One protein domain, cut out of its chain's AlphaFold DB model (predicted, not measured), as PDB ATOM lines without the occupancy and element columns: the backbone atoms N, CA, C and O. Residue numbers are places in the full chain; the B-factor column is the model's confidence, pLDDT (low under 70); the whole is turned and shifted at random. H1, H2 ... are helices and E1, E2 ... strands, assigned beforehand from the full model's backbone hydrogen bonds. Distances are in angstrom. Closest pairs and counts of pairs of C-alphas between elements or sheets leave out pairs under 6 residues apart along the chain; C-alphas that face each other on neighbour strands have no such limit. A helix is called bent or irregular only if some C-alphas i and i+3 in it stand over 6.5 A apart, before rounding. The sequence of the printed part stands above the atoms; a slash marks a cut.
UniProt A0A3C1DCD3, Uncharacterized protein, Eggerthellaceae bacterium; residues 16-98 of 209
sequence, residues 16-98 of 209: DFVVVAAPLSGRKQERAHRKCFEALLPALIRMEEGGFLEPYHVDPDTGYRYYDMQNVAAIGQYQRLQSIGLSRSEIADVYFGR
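What this domain is: This is residues 16 to 98 of the 209 residues of an uncharacterized protein of Eggerthellaceae bacterium (UniProt A0A3C1DCD3). A bent helix, H1, and a second long helix, H2, make two sides of an open frame with few contacts, with E1 and E2 as a small strand pair near the start of H2. H3 folds back on the last part of H2, while residues 23 to 36, of which 29 to 36 belong to H1, stick out. The 83 printed residues, mostly helix by class, run E1, H1, E2, H2, H3; the two-strand sheet is parallel. The whole is only just compact, close to loose, with a radius of gyration of the C-alphas of 13.7 A and spans of 38 by 31 by 20 A.

How they stand to each other: E1, residues 17 to 19, is parallel to E2, residues 65 to 67, at 24 degrees; N 18 and O 65 are 3.1 A apart, within hydrogen-bond range. H1, residues 29 to 49, was assigned as one helix by its hydrogen bonds but is bent: C-alphas 39 and 42 are 7.0 A apart, and arms H1a and H1b stand at a steep tilt of 67 degrees. E1, H1 and E2 form a strand-helix-strand unit, parallel neighbour strands with a helix between them in the chain; its crossover is left-handed. Residues 57 to 58 pair antiparallel with residues 65 to 66 of E2. H1b is close to but not clearly touching H2, residues 69 to 83; their closest C-alphas, of Leu 44 and Ile 75, are 8.0 A apart. H2 touches H3, residues 88 to 95, with residues 78 to 82 alone, opposite ways at a steep tilt of 55 degrees; the closest C-alphas, of Leu 81 and Ile 91, are 6.6 A apart. Every O i to N i+4 pair is within hydrogen-bond range in H1b, H2 and H3; in H1a 6 of 7 are.

Where its parts are: E1 begins at C-alpha 17, (41.041, 29.308, -3.477), and is 6.6 A long. H1a, residues 29 to 39, measures 16.0 A and H1b, residues 42 to 49, 10.6 A. E2 measures 6.7 A, H2 21.3 A and H3 10.4 A, ending at C-alpha 95, (52.357, 25.443, -23.599).

The domain as a whole: The farthest C-alphas, of Arg 27 and Arg 98, are 41.8 A apart. The printed part has no cut; the link from H1 to E2, 15 residues, is long. In this predicted model residues 16 to 40 have pLDDT under 70.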
ATOM      1  N   ASP A  16      41.410  26.515   0.603       39.53
ATOM      2  CA  ASP A  16      40.503  27.336  -0.197       39.53
ATOM      3  C   ASP A  16      41.224  28.172  -1.286       39.53
ATOM      4  O   ASP A  16      42.399  28.524  -1.171       39.53
ATOM      5  N   PHE A  17      40.502  28.545  -2.345       45.84
ATOM      6  CA  PHE A  17      41.041  29.308  -3.477       45.84
ATOM      7  C   PHE A  17      40.235  30.588  -3.697       45.84
ATOM      8  O   PHE A  17      39.004  30.539  -3.750       45.84
ATOM      9  N   VAL A  18      40.918  31.715  -3.892       49.69
ATOM     10  CA  VAL A  18      40.286  33.006  -4.187       49.69
ATOM     11  C   VAL A  18      40.889  33.549  -5.478       49.69
ATOM     12  O   VAL A  18      42.020  34.013  -5.513       49.69
ATOM     13  N   VAL A  19      40.140  33.499  -6.578       46.28
ATOM     14  CA  VAL A  19      40.544  34.212  -7.797       46.28
ATOM     15  C   VAL A  19      40.231  35.688  -7.580       46.28
ATOM     16  O   VAL A  19      39.059  36.062  -7.541       46.28
ATOM     17  N   VAL A  20      41.260  36.531  -7.462       42.41
ATOM     18  CA  VAL A  20      41.081  37.990  -7.514       42.41
ATOM     19  C   VAL A  20      40.913  38.385  -8.977       42.41
ATOM     20  O   VAL A  20      41.803  38.942  -9.613       42.41
ATOM     21  N   ALA A  21      39.752  38.077  -9.546       34.03
ATOM     22  CA  ALA A  21      39.288  38.842 -10.687       34.03
ATOM     23  C   ALA A  21      38.788  40.185 -10.132       34.03
ATOM     24  O   ALA A  21      37.967  40.212  -9.218       34.03
ATOM     25  N   ALA A  22      39.335  41.283 -10.653       30.56
ATOM     26  CA  ALA A  22      38.982  42.672 -10.350       30.56
ATOM     27  C   ALA A  22      37.446  42.924 -10.296       30.56
ATOM     28  O   ALA A  22      36.668  42.108 -10.793       30.56
ATOM     29  N   PRO A  23      36.975  44.043  -9.703       38.56
ATOM     30  CA  PRO A  23      35.650  44.155  -9.102       38.56
ATOM     31  C   PRO A  23      34.558  44.144 -10.173       38.56
ATOM     32  O   PRO A  23      34.251  45.165 -10.782       38.56
ATOM     33  N   LEU A  24      33.945  42.988 -10.402       39.34
ATOM     34  CA  LEU A  24      32.775  42.873 -11.266       39.34
ATOM     35  C   LEU A  24      31.565  42.537 -10.397       39.34
ATOM     36  O   LEU A  24      31.397  41.428  -9.893       39.34
ATOM     37  N   SER A  25      30.740  43.559 -10.172       40.66
ATOM     38  CA  SER A  25      29.537  43.495  -9.352       40.66
ATOM     39  C   SER A  25      28.436  42.684 -10.043       40.66
ATOM     40  O   SER A  25      27.934  43.088 -11.093       40.66
ATOM     41  N   GLY A  26      27.981  41.589  -9.426       42.47
ATOM     42  CA  GLY A  26      26.760  40.910  -9.865       42.47
ATOM     43  C   GLY A  26      26.478  39.573  -9.174       42.47
ATOM     44  O   GLY A  26      27.071  38.552  -9.515       42.47
ATOM     45  N   ARG A  27      25.455  39.532  -8.301       46.25
ATOM     46  CA  ARG A  27      25.035  38.337  -7.519       46.25
ATOM     47  C   ARG A  27      24.661  37.096  -8.358       46.25
ATOM     48  O   ARG A  27      24.502  36.005  -7.813       46.25
ATOM     49  N   LYS A  28      24.463  37.244  -9.676       40.00
ATOM     50  CA  LYS A  28      24.156  36.134 -10.602       40.00
ATOM     51  C   LYS A  28      25.410  35.498 -11.221       40.00
ATOM     52  O   LYS A  28      25.394  34.293 -11.450       40.00
ATOM     53  N   GLN A  29      26.489  36.258 -11.434       42.03
ATOM     54  CA  GLN A  29      27.777  35.717 -11.897       42.03
ATOM     55  C   GLN A  29      28.479  34.948 -10.771       42.03
ATOM     56  O   GLN A  29      28.968  33.843 -10.981       42.03
ATOM     57  N   GLU A  30      28.389  35.449  -9.543       42.75
ATOM     58  CA  GLU A  30      28.999  34.862  -8.345       42.75
ATOM     59  C   GLU A  30      28.592  33.391  -8.088       42.75
ATOM     60  O   GLU A  30      29.423  32.554  -7.735       42.75
ATOM     61  N   ARG A  31      27.329  33.019  -8.356       39.44
ATOM     62  CA  ARG A  31      26.845  31.628  -8.200       39.44
ATOM     63  C   ARG A  31      27.308  30.681  -9.310       39.44
ATOM     64  O   ARG A  31      27.563  29.510  -9.030       39.44
ATOM     65  N   ALA A  32      27.393  31.159 -10.552       38.34
ATOM     66  CA  ALA A  32      27.856  30.356 -11.685       38.34
ATOM     67  C   ALA A  32      29.369  30.109 -11.597       38.34
ATOM     68  O   ALA A  32      29.820  28.977 -11.765       38.34
ATOM     69  N   HIS A  33      30.128  31.144 -11.224       48.03
ATOM     70  CA  HIS A  33      31.562  31.040 -10.983       48.03
ATOM     71  C   HIS A  33      31.855  30.050  -9.853       48.03
ATOM     72  O   HIS A  33      32.651  29.143 -10.056       48.03
ATOM     73  N   ARG A  34      31.141  30.112  -8.720       45.12
ATOM     74  CA  ARG A  34      31.353  29.193  -7.588       45.12
ATOM     75  C   ARG A  34      31.150  27.710  -7.941       45.12
ATOM     76  O   ARG A  34      31.986  26.885  -7.590       45.12
ATOM     77  N   LYS A  35      30.086  27.362  -8.678       37.12
ATOM     78  CA  LYS A  35      29.800  25.962  -9.062       37.12
ATOM     79  C   LYS A  35      30.790  25.397 -10.082       37.12
ATOM     80  O   LYS A  35      31.192  24.243  -9.968       37.12
ATOM     81  N   CYS A  36      31.189  26.194 -11.074       41.97
ATOM     82  CA  CYS A  36      32.229  25.790 -12.022       41.97
ATOM     83  C   CYS A  36      33.597  25.674 -11.335       41.97
ATOM     84  O   CYS A  36      34.398  24.823 -11.707       41.97
ATOM     85  N   PHE A  37      33.843  26.494 -10.313       53.81
ATOM     86  CA  PHE A  37      35.110  26.555  -9.598       53.81
ATOM     87  C   PHE A  37      35.299  25.412  -8.590       53.81
ATOM     88  O   PHE A  37      36.386  24.847  -8.529       53.81
ATOM     89  N   GLU A  38      34.244  24.963  -7.898       53.09
ATOM     90  CA  GLU A  38      34.298  23.747  -7.063       53.09
ATOM     91  C   GLU A  38      34.645  22.493  -7.888       53.09
ATOM     92  O   GLU A  38      35.432  21.654  -7.450       53.09
ATOM     93  N   ALA A  39      34.140  22.393  -9.124       57.19
ATOM     94  CA  ALA A  39      34.512  21.319 -10.049       57.19
ATOM     95  C   ALA A  39      35.944  21.470 -10.604       57.19
ATOM     96  O   ALA A  39      36.568  20.481 -10.999       57.19
ATOM     97  N   LEU A  40      36.473  22.697 -10.625       64.44
ATOM     98  CA  LEU A  40      37.802  23.013 -11.138       64.44
ATOM     99  C   LEU A  40      38.904  22.927 -10.079       64.44
ATOM    100  O   LEU A  40      40.065  22.758 -10.439       64.44
ATOM    101  N   LEU A  41      38.566  22.974  -8.791       70.56
ATOM    102  CA  LEU A  41      39.522  22.924  -7.682       70.56
ATOM    103  C   LEU A  41      40.525  21.761  -7.788       70.56
ATOM    104  O   LEU A  41      41.734  21.992  -7.759       70.56
ATOM    105  N   PRO A  42      40.084  20.503  -7.997       75.38
ATOM    106  CA  PRO A  42      41.017  19.391  -8.150       75.38
ATOM    107  C   PRO A  42      41.830  19.480  -9.449       75.38
ATOM    108  O   PRO A  42      42.895  18.881  -9.559       75.38
ATOM    109  N   ALA A  43      41.318  20.161 -10.477       79.62
ATOM    110  CA  ALA A  43      42.057  20.394 -11.714       79.62
ATOM    111  C   ALA A  43      43.154  21.449 -11.515       79.62
ATOM    112  O   ALA A  43      44.275  21.190 -11.933       79.62
ATOM    113  N   LEU A  44      42.860  22.547 -10.813       81.62
ATOM    114  CA  LEU A  44      43.819  23.591 -10.436       81.62
ATOM    115  C   LEU A  44      45.004  23.018  -9.661       81.62
ATOM    116  O   LEU A  44      46.140  23.206 -10.078       81.62
ATOM    117  N   ILE A  45      44.736  22.226  -8.618       82.38
ATOM    118  CA  ILE A  45      45.796  21.579  -7.828       82.38
ATOM    119  C   ILE A  45      46.681  20.703  -8.718       82.38
ATOM    120  O   ILE A  45      47.897  20.792  -8.664       82.38
ATOM    121  N   ARG A  46      46.086  19.895  -9.602       84.81
ATOM    122  CA  ARG A  46      46.859  19.025 -10.508       84.81
ATOM    123  C   ARG A  46      47.645  19.798 -11.567       84.81
ATOM    124  O   ARG A  46      48.613  19.269 -12.106       84.81
ATOM    125  N   MET A  47      47.204  21.004 -11.920       86.69
ATOM    126  CA  MET A  47      47.942  21.900 -12.809       86.69
ATOM    127  C   MET A  47      49.126  22.537 -12.076       86.69
ATOM    128  O   MET A  47      50.206  22.606 -12.655       86.69
ATOM    129  N   GLU A  48      48.946  22.919 -10.811       86.88
ATOM    130  CA  GLU A  48      50.001  23.421  -9.920       86.88
ATOM    131  C   GLU A  48      51.059  22.337  -9.638       86.88
ATOM    132  O   GLU A  48      52.240  22.552  -9.885       86.88
ATOM    133  N   GLU A  49      50.645  21.120  -9.265       85.06
ATOM    134  CA  GLU A  49      51.538  19.957  -9.086       85.06
ATOM    135  C   GLU A  49      52.315  19.608 -10.366       85.06
ATOM    136  O   GLU A  49      53.453  19.146 -10.313       85.06
ATOM    137  N   GLY A  50      51.698  19.824 -11.531       79.50
ATOM    138  CA  GLY A  50      52.327  19.634 -12.838       79.50
ATOM    139  C   GLY A  50      53.233  20.789 -13.274       79.50
ATOM    140  O   GLY A  50      53.787  20.723 -14.373       79.50
ATOM    141  N   GLY A  51      53.351  21.847 -12.465       83.75
ATOM    142  CA  GLY A  51      54.124  23.053 -12.766       83.75
ATOM    143  C   GLY A  51      53.544  23.906 -13.895       83.75
ATOM    144  O   GLY A  51      54.252  24.739 -14.444       83.75
ATOM    145  N   PHE A  52      52.287  23.680 -14.288       86.12
ATOM    146  CA  PHE A  52      51.613  24.424 -15.357       86.12
ATOM    147  C   PHE A  52      51.118  25.799 -14.890       86.12
ATOM    148  O   PHE A  52      50.986  26.721 -15.691       86.12
ATOM    149  N   LEU A  53      50.806  25.911 -13.602       88.12
ATOM    150  CA  LEU A  53      50.234  27.096 -12.985       88.12
ATOM    151  C   LEU A  53      51.022  27.418 -11.718       88.12
ATOM    152  O   LEU A  53      51.325  26.507 -10.950       88.12
ATOM    153  N   GLU A  54      51.285  28.698 -11.479       86.44
ATOM    154  CA  GLU A  54      51.855  29.176 -10.222       86.44
ATOM    155  C   GLU A  54      50.919  30.243  -9.639       86.44
ATOM    156  O   GLU A  54      50.533  31.180 -10.352       86.44
ATOM    157  N   PRO A  55      50.480  30.104  -8.374       85.62
ATOM    158  CA  PRO A  55      49.676  31.137  -7.741       85.62
ATOM    159  C   PRO A  55      50.469  32.443  -7.682       85.62
ATOM    160  O   PRO A  55      51.639  32.461  -7.316       85.62
ATOM    161  N   TYR A  56      49.809  33.551  -8.010       84.12
ATOM    162  CA  TYR A  56      50.415  34.879  -7.943       84.12
ATOM    163  C   TYR A  56      50.784  35.253  -6.504       84.12
ATOM    164  O   TYR A  56      51.800  35.896  -6.248       84.12
ATOM    165  N   HIS A  57      49.938  34.853  -5.556       81.81
ATOM    166  CA  HIS A  57      50.167  35.080  -4.143       81.81
ATOM    167  C   HIS A  57      49.581  33.933  -3.325       81.81
ATOM    168  O   HIS A  57      48.479  33.456  -3.603       81.81
ATOM    169  N   VAL A  58      50.321  33.513  -2.304       84.00
ATOM    170  CA  VAL A  58      49.837  32.605  -1.268       84.00
ATOM    171  C   VAL A  58      49.907  33.364   0.043       84.00
ATOM    172  O   VAL A  58      50.982  33.817   0.435       84.00
ATOM    173  N   ASP A  59      48.757  33.532   0.681       80.00
ATOM    174  CA  ASP A  59      48.678  34.200   1.972       80.00
ATOM    175  C   ASP A  59      49.308  33.288   3.047       80.00
ATOM    176  O   ASP A  59      48.878  32.139   3.197       80.00
ATOM    177  N   PRO A  60      50.350  33.757   3.759       82.06
ATOM    178  CA  PRO A  60      51.089  32.943   4.719       82.06
ATOM    179  C   PRO A  60      50.296  32.629   5.993       82.06
ATOM    180  O   PRO A  60      50.601  31.635   6.651       82.06
ATOM    181  N   ASP A  61      49.301  33.446   6.337       77.19
ATOM    182  CA  ASP A  61      48.537  33.306   7.576       77.19
ATOM    183  C   ASP A  61      47.338  32.369   7.391       77.19
ATOM    184  O   ASP A  61      46.958  31.634   8.302       77.19
ATOM    185  N   THR A  62      46.745  32.375   6.198       77.50
ATOM    186  CA  THR A  62      45.516  31.627   5.891       77.50
ATOM    187  C   THR A  62      45.727  30.443   4.947       77.50
ATOM    188  O   THR A  62      44.902  29.534   4.911       77.50
ATOM    189  N   GLY A  63      46.803  30.441   4.157       74.44
ATOM    190  CA  GLY A  63      47.042  29.450   3.108       74.44
ATOM    191  C   GLY A  63      46.193  29.643   1.843       74.44
ATOM    192  O   GLY A  63      46.233  28.782   0.955       74.44
ATOM    193  N   TYR A  64      45.436  30.747   1.729       75.38
ATOM    194  CA  TYR A  64      44.657  31.060   0.525       75.38
ATOM    195  C   TYR A  64      45.581  31.284  -0.674       75.38
ATOM    196  O   TYR A  64      46.545  32.051  -0.616       75.38
ATOM    197  N   ARG A  65      45.243  30.642  -1.797       79.56
ATOM    198  CA  ARG A  65      45.929  30.824  -3.083       79.56
ATOM    199  C   ARG A  65      45.164  31.807  -3.953       79.56
ATOM    200  O   ARG A  65      43.969  31.614  -4.207       79.56
ATOM    201  N   TYR A  66      45.879  32.807  -4.452       79.44
ATOM    202  CA  TYR A  66      45.356  33.846  -5.320       79.44
ATOM    203  C   TYR A  66      45.934  33.729  -6.726       79.44
ATOM    204  O   TYR A  66      47.150  33.704  -6.924       79.44
ATOM    205  N   TYR A  67      45.038  33.683  -7.708       80.06
ATOM    206  CA  TYR A  67      45.378  33.626  -9.127       80.06
ATOM    207  C   TYR A  67      45.054  34.955  -9.804       80.06
ATOM    208  O   TYR A  67      43.998  35.544  -9.560       80.06
ATOM    209  N   ASP A  68      45.963  35.402 -10.661       78.88
ATOM    210  CA  ASP A  68      45.831  36.614 -11.465       78.88
ATOM    211  C   ASP A  68      45.146  36.341 -12.820       78.88
ATOM    212  O   ASP A  68      44.730  35.222 -13.141       78.88
ATOM    213  N   MET A  69      45.027  37.376 -13.654       77.94
ATOM    214  CA  MET A  69      44.410  37.246 -14.979       77.94
ATOM    215  C   MET A  69      45.197  36.305 -15.910       77.94
ATOM    216  O   MET A  69      44.588  35.614 -16.729       77.94
ATOM    217  N   GLN A  70      46.529  36.243 -15.787       81.12
ATOM    218  CA  GLN A  70      47.356  35.355 -16.613       81.12
ATOM    219  C   GLN A  70      47.073  33.889 -16.286       81.12
ATOM    220  O   GLN A  70      46.884  33.073 -17.188       81.12
ATOM    221  N   ASN A  71      46.924  33.578 -15.001       83.19
ATOM    222  CA  ASN A  71      46.508  32.262 -14.540       83.19
ATOM    223  C   ASN A  71      45.123  31.878 -15.079       83.19
ATOM    224  O   ASN A  71      44.943  30.770 -15.585       83.19
ATOM    225  N   VAL A  72      44.149  32.797 -15.058       80.50
ATOM    226  CA  VAL A  72      42.813  32.554 -15.637       80.50
ATOM    227  C   VAL A  72      42.895  32.250 -17.139       80.50
ATOM    228  O   VAL A  72      42.238  31.319 -17.618       80.50
ATOM    229  N   ALA A  73      43.726  32.979 -17.884       81.81
ATOM    230  CA  ALA A  73      43.946  32.721 -19.306       81.81
ATOM    231  C   ALA A  73      44.602  31.348 -19.553       81.81
ATOM    232  O   ALA A  73      44.123  30.582 -20.397       81.81
ATOM    233  N   ALA A  74      45.634  31.002 -18.775       85.25
ATOM    234  CA  ALA A  74      46.325  29.714 -18.840       85.25
ATOM    235  C   ALA A  74      45.371  28.540 -18.569       85.25
ATOM    236  O   ALA A  74      45.356  27.548 -19.302       85.25
ATOM    237  N   ILE A  75      44.502  28.682 -17.565       86.19
ATOM    238  CA  ILE A  75      43.447  27.715 -17.243       86.19
ATOM    239  C   ILE A  75      42.494  27.523 -18.426       86.19
ATOM    240  O   ILE A  75      42.189  26.386 -18.796       86.19
ATOM    241  N   GLY A  76      42.042  28.613 -19.048       84.25
ATOM    242  CA  GLY A  76      41.166  28.549 -20.218       84.25
ATOM    243  C   GLY A  76      41.818  27.831 -21.405       84.25
ATOM    244  O   GLY A  76      41.185  26.993 -22.056       84.25
ATOM    245  N   GLN A  77      43.098  28.103 -21.669       87.69
ATOM    246  CA  GLN A  77      43.853  27.428 -22.725       87.69
ATOM    247  C   GLN A  77      44.026  25.934 -22.433       87.69
ATOM    248  O   GLN A  77      43.792  25.101 -23.308       87.69
ATOM    249  N   TYR A  78      44.371  25.588 -21.194       89.31
ATOM    250  CA  TYR A  78      44.515  24.209 -20.750       89.31
ATOM    251  C   TYR A  78      43.222  23.407 -20.937       89.31
ATOM    252  O   TYR A  78      43.238  22.334 -21.540       89.31
ATOM    253  N   GLN A  79      42.084  23.950 -20.494       87.44
ATOM    254  CA  GLN A  79      40.775  23.310 -20.661       87.44
ATOM    255  C   GLN A  79      40.407  23.123 -22.134       87.44
ATOM    256  O   GLN A  79      39.899  22.069 -22.517       87.44
ATOM    257  N   ARG A  80      40.694  24.122 -22.976       88.38
ATOM    258  CA  ARG A  80      40.466  24.030 -24.421       88.38
ATOM    259  C   ARG A  80      41.295  22.911 -25.052       88.38
ATOM    260  O   ARG A  80      40.794  22.192 -25.905       88.38
ATOM    261  N   LEU A  81      42.551  22.750 -24.651       88.69
ATOM    262  CA  LEU A  81      43.391  21.679 -25.183       88.69
ATOM    263  C   LEU A  81      42.952  20.301 -24.662       88.69
ATOM    264  O   LEU A  81      42.938  19.334 -25.423       88.69
ATOM    265  N   GLN A  82      42.508  20.211 -23.405       89.19
ATOM    266  CA  GLN A  82      41.925  18.979 -22.871       89.19
ATOM    267  C   GLN A  82      40.653  18.560 -23.606       89.19
ATOM    268  O   GLN A  82      40.481  17.374 -23.880       89.19
ATOM    269  N   SER A  83      39.768  19.500 -23.953       88.44
ATOM    270  CA  SER A  83      38.519  19.170 -24.652       88.44
ATOM    271  C   SER A  83      38.749  18.637 -26.070       88.44
ATOM    272  O   SER A  83      37.934  17.871 -26.576       88.44
ATOM    273  N   ILE A  84      39.887  18.976 -26.684       89.44
ATOM    274  CA  ILE A  84      40.335  18.432 -27.977       89.44
ATOM    275  C   ILE A  84      40.939  17.018 -27.816       89.44
ATOM    276  O   ILE A  84      41.185  16.320 -28.797       89.44
ATOM    277  N   GLY A  85      41.137  16.553 -26.578       90.00
ATOM    278  CA  GLY A  85      41.646  15.219 -26.268       90.00
ATOM    279  C   GLY A  85      43.168  15.138 -26.166       90.00
ATOM    280  O   GLY A  85      43.721  14.040 -26.276       90.00
ATOM    281  N   LEU A  86      43.857  16.268 -25.966       91.31
ATOM    282  CA  LEU A  86      45.277  16.243 -25.622       91.31
ATOM    283  C   LEU A  86      45.469  15.728 -24.192       91.31
ATOM    284  O   LEU A  86      44.721  16.069 -23.271       91.31
ATOM    285  N   SER A  87      46.523  14.938 -23.998       90.62
ATOM    286  CA  SER A  87      46.974  14.537 -22.666       90.62
ATOM    287  C   SER A  87      47.650  15.697 -21.927       90.62
ATOM    288  O   SER A  87      48.126  16.654 -22.531       90.62
ATOM    289  N   ARG A  88      47.731  15.618 -20.594       88.06
ATOM    290  CA  ARG A  88      48.329  16.690 -19.774       88.06
ATOM    291  C   ARG A  88      49.793  16.967 -20.119       88.06
ATOM    292  O   ARG A  88      50.194  18.124 -20.108       88.06
ATOM    293  N   SER A  89      50.563  15.923 -20.425       88.38
ATOM    294  CA  SER A  89      51.955  16.049 -20.860       88.38
ATOM    295  C   SER A  89      52.048  16.773 -22.199       88.38
ATOM    296  O   SER A  89      52.784  17.744 -22.301       88.38
ATOM    297  N   GLU A  90      51.228  16.392 -23.185       90.38
ATOM    298  CA  GLU A  90      51.182  17.084 -24.481       90.38
ATOM    299  C   GLU A  90      50.779  18.556 -24.336       90.38
ATOM    300  O   GLU A  90      51.291  19.409 -25.054       90.38
ATOM    301  N   ILE A  91      49.872  18.868 -23.405       90.56
ATOM    302  CA  ILE A  91      49.475  20.250 -23.123       90.56
ATOM    303  C   ILE A  91      50.645  21.044 -22.541       90.56
ATOM    304  O   ILE A  91      50.893  22.156 -22.997       90.56
ATOM    305  N   ALA A  92      51.371  20.484 -21.570       87.62
ATOM    306  CA  ALA A  92      52.555  21.125 -21.004       87.62
ATOM    307  C   ALA A  92      53.646  21.326 -22.067       87.62
ATOM    308  O   ALA A  92      54.230  22.402 -22.151       87.62
ATOM    309  N   ASP A  93      53.872  20.329 -22.920       88.62
ATOM    310  CA  ASP A  93      54.858  20.395 -23.996       88.62
ATOM    311  C   ASP A  93      54.562  21.525 -24.991       88.62
ATOM    312  O   ASP A  93      55.464  22.273 -25.368       88.62
ATOM    313  N   VAL A  94      53.292  21.676 -25.383       88.44
ATOM    314  CA  VAL A  94      52.844  22.749 -26.283       88.44
ATOM    315  C   VAL A  94      52.890  24.109 -25.590       88.44
ATOM    316  O   VAL A  94      53.330  25.086 -26.187       88.44
ATOM    317  N   TYR A  95      52.445  24.184 -24.336       85.25
ATOM    318  CA  TYR A  95      52.357  25.443 -23.599       85.25
ATOM    319  C   TYR A  95      53.733  26.023 -23.258       85.25
ATOM    320  O   TYR A  95      53.954  27.217 -23.425       85.25
ATOM    321  N   PHE A  96      54.683  25.178 -22.850       86.25
ATOM    322  CA  PHE A  96      56.058  25.586 -22.550       86.25
ATOM    323  C   PHE A  96      56.971  25.636 -23.782       86.25
ATOM    324  O   PHE A  96      58.172  25.852 -23.631       86.25
ATOM    325  N   GLY A  97      56.441  25.403 -24.988       85.44
ATOM    326  CA  GLY A  97      57.228  25.421 -26.223       85.44
ATOM    327  C   GLY A  97      58.333  24.360 -26.266       85.44
ATOM    328  O   GLY A  97      59.346  24.553 -26.932       85.44
ATOM    329  N   ARG A  98      58.163  23.242 -25.550       86.38
ATOM    330  CA  ARG A  98      59.141  22.136 -25.502       86.38
ATOM    331  C   ARG A  98      59.137  21.291 -26.770       86.38
ATOM    332  O   ARG A  98      60.030  20.474 -26.967       86.38
TER     333      ARG A  98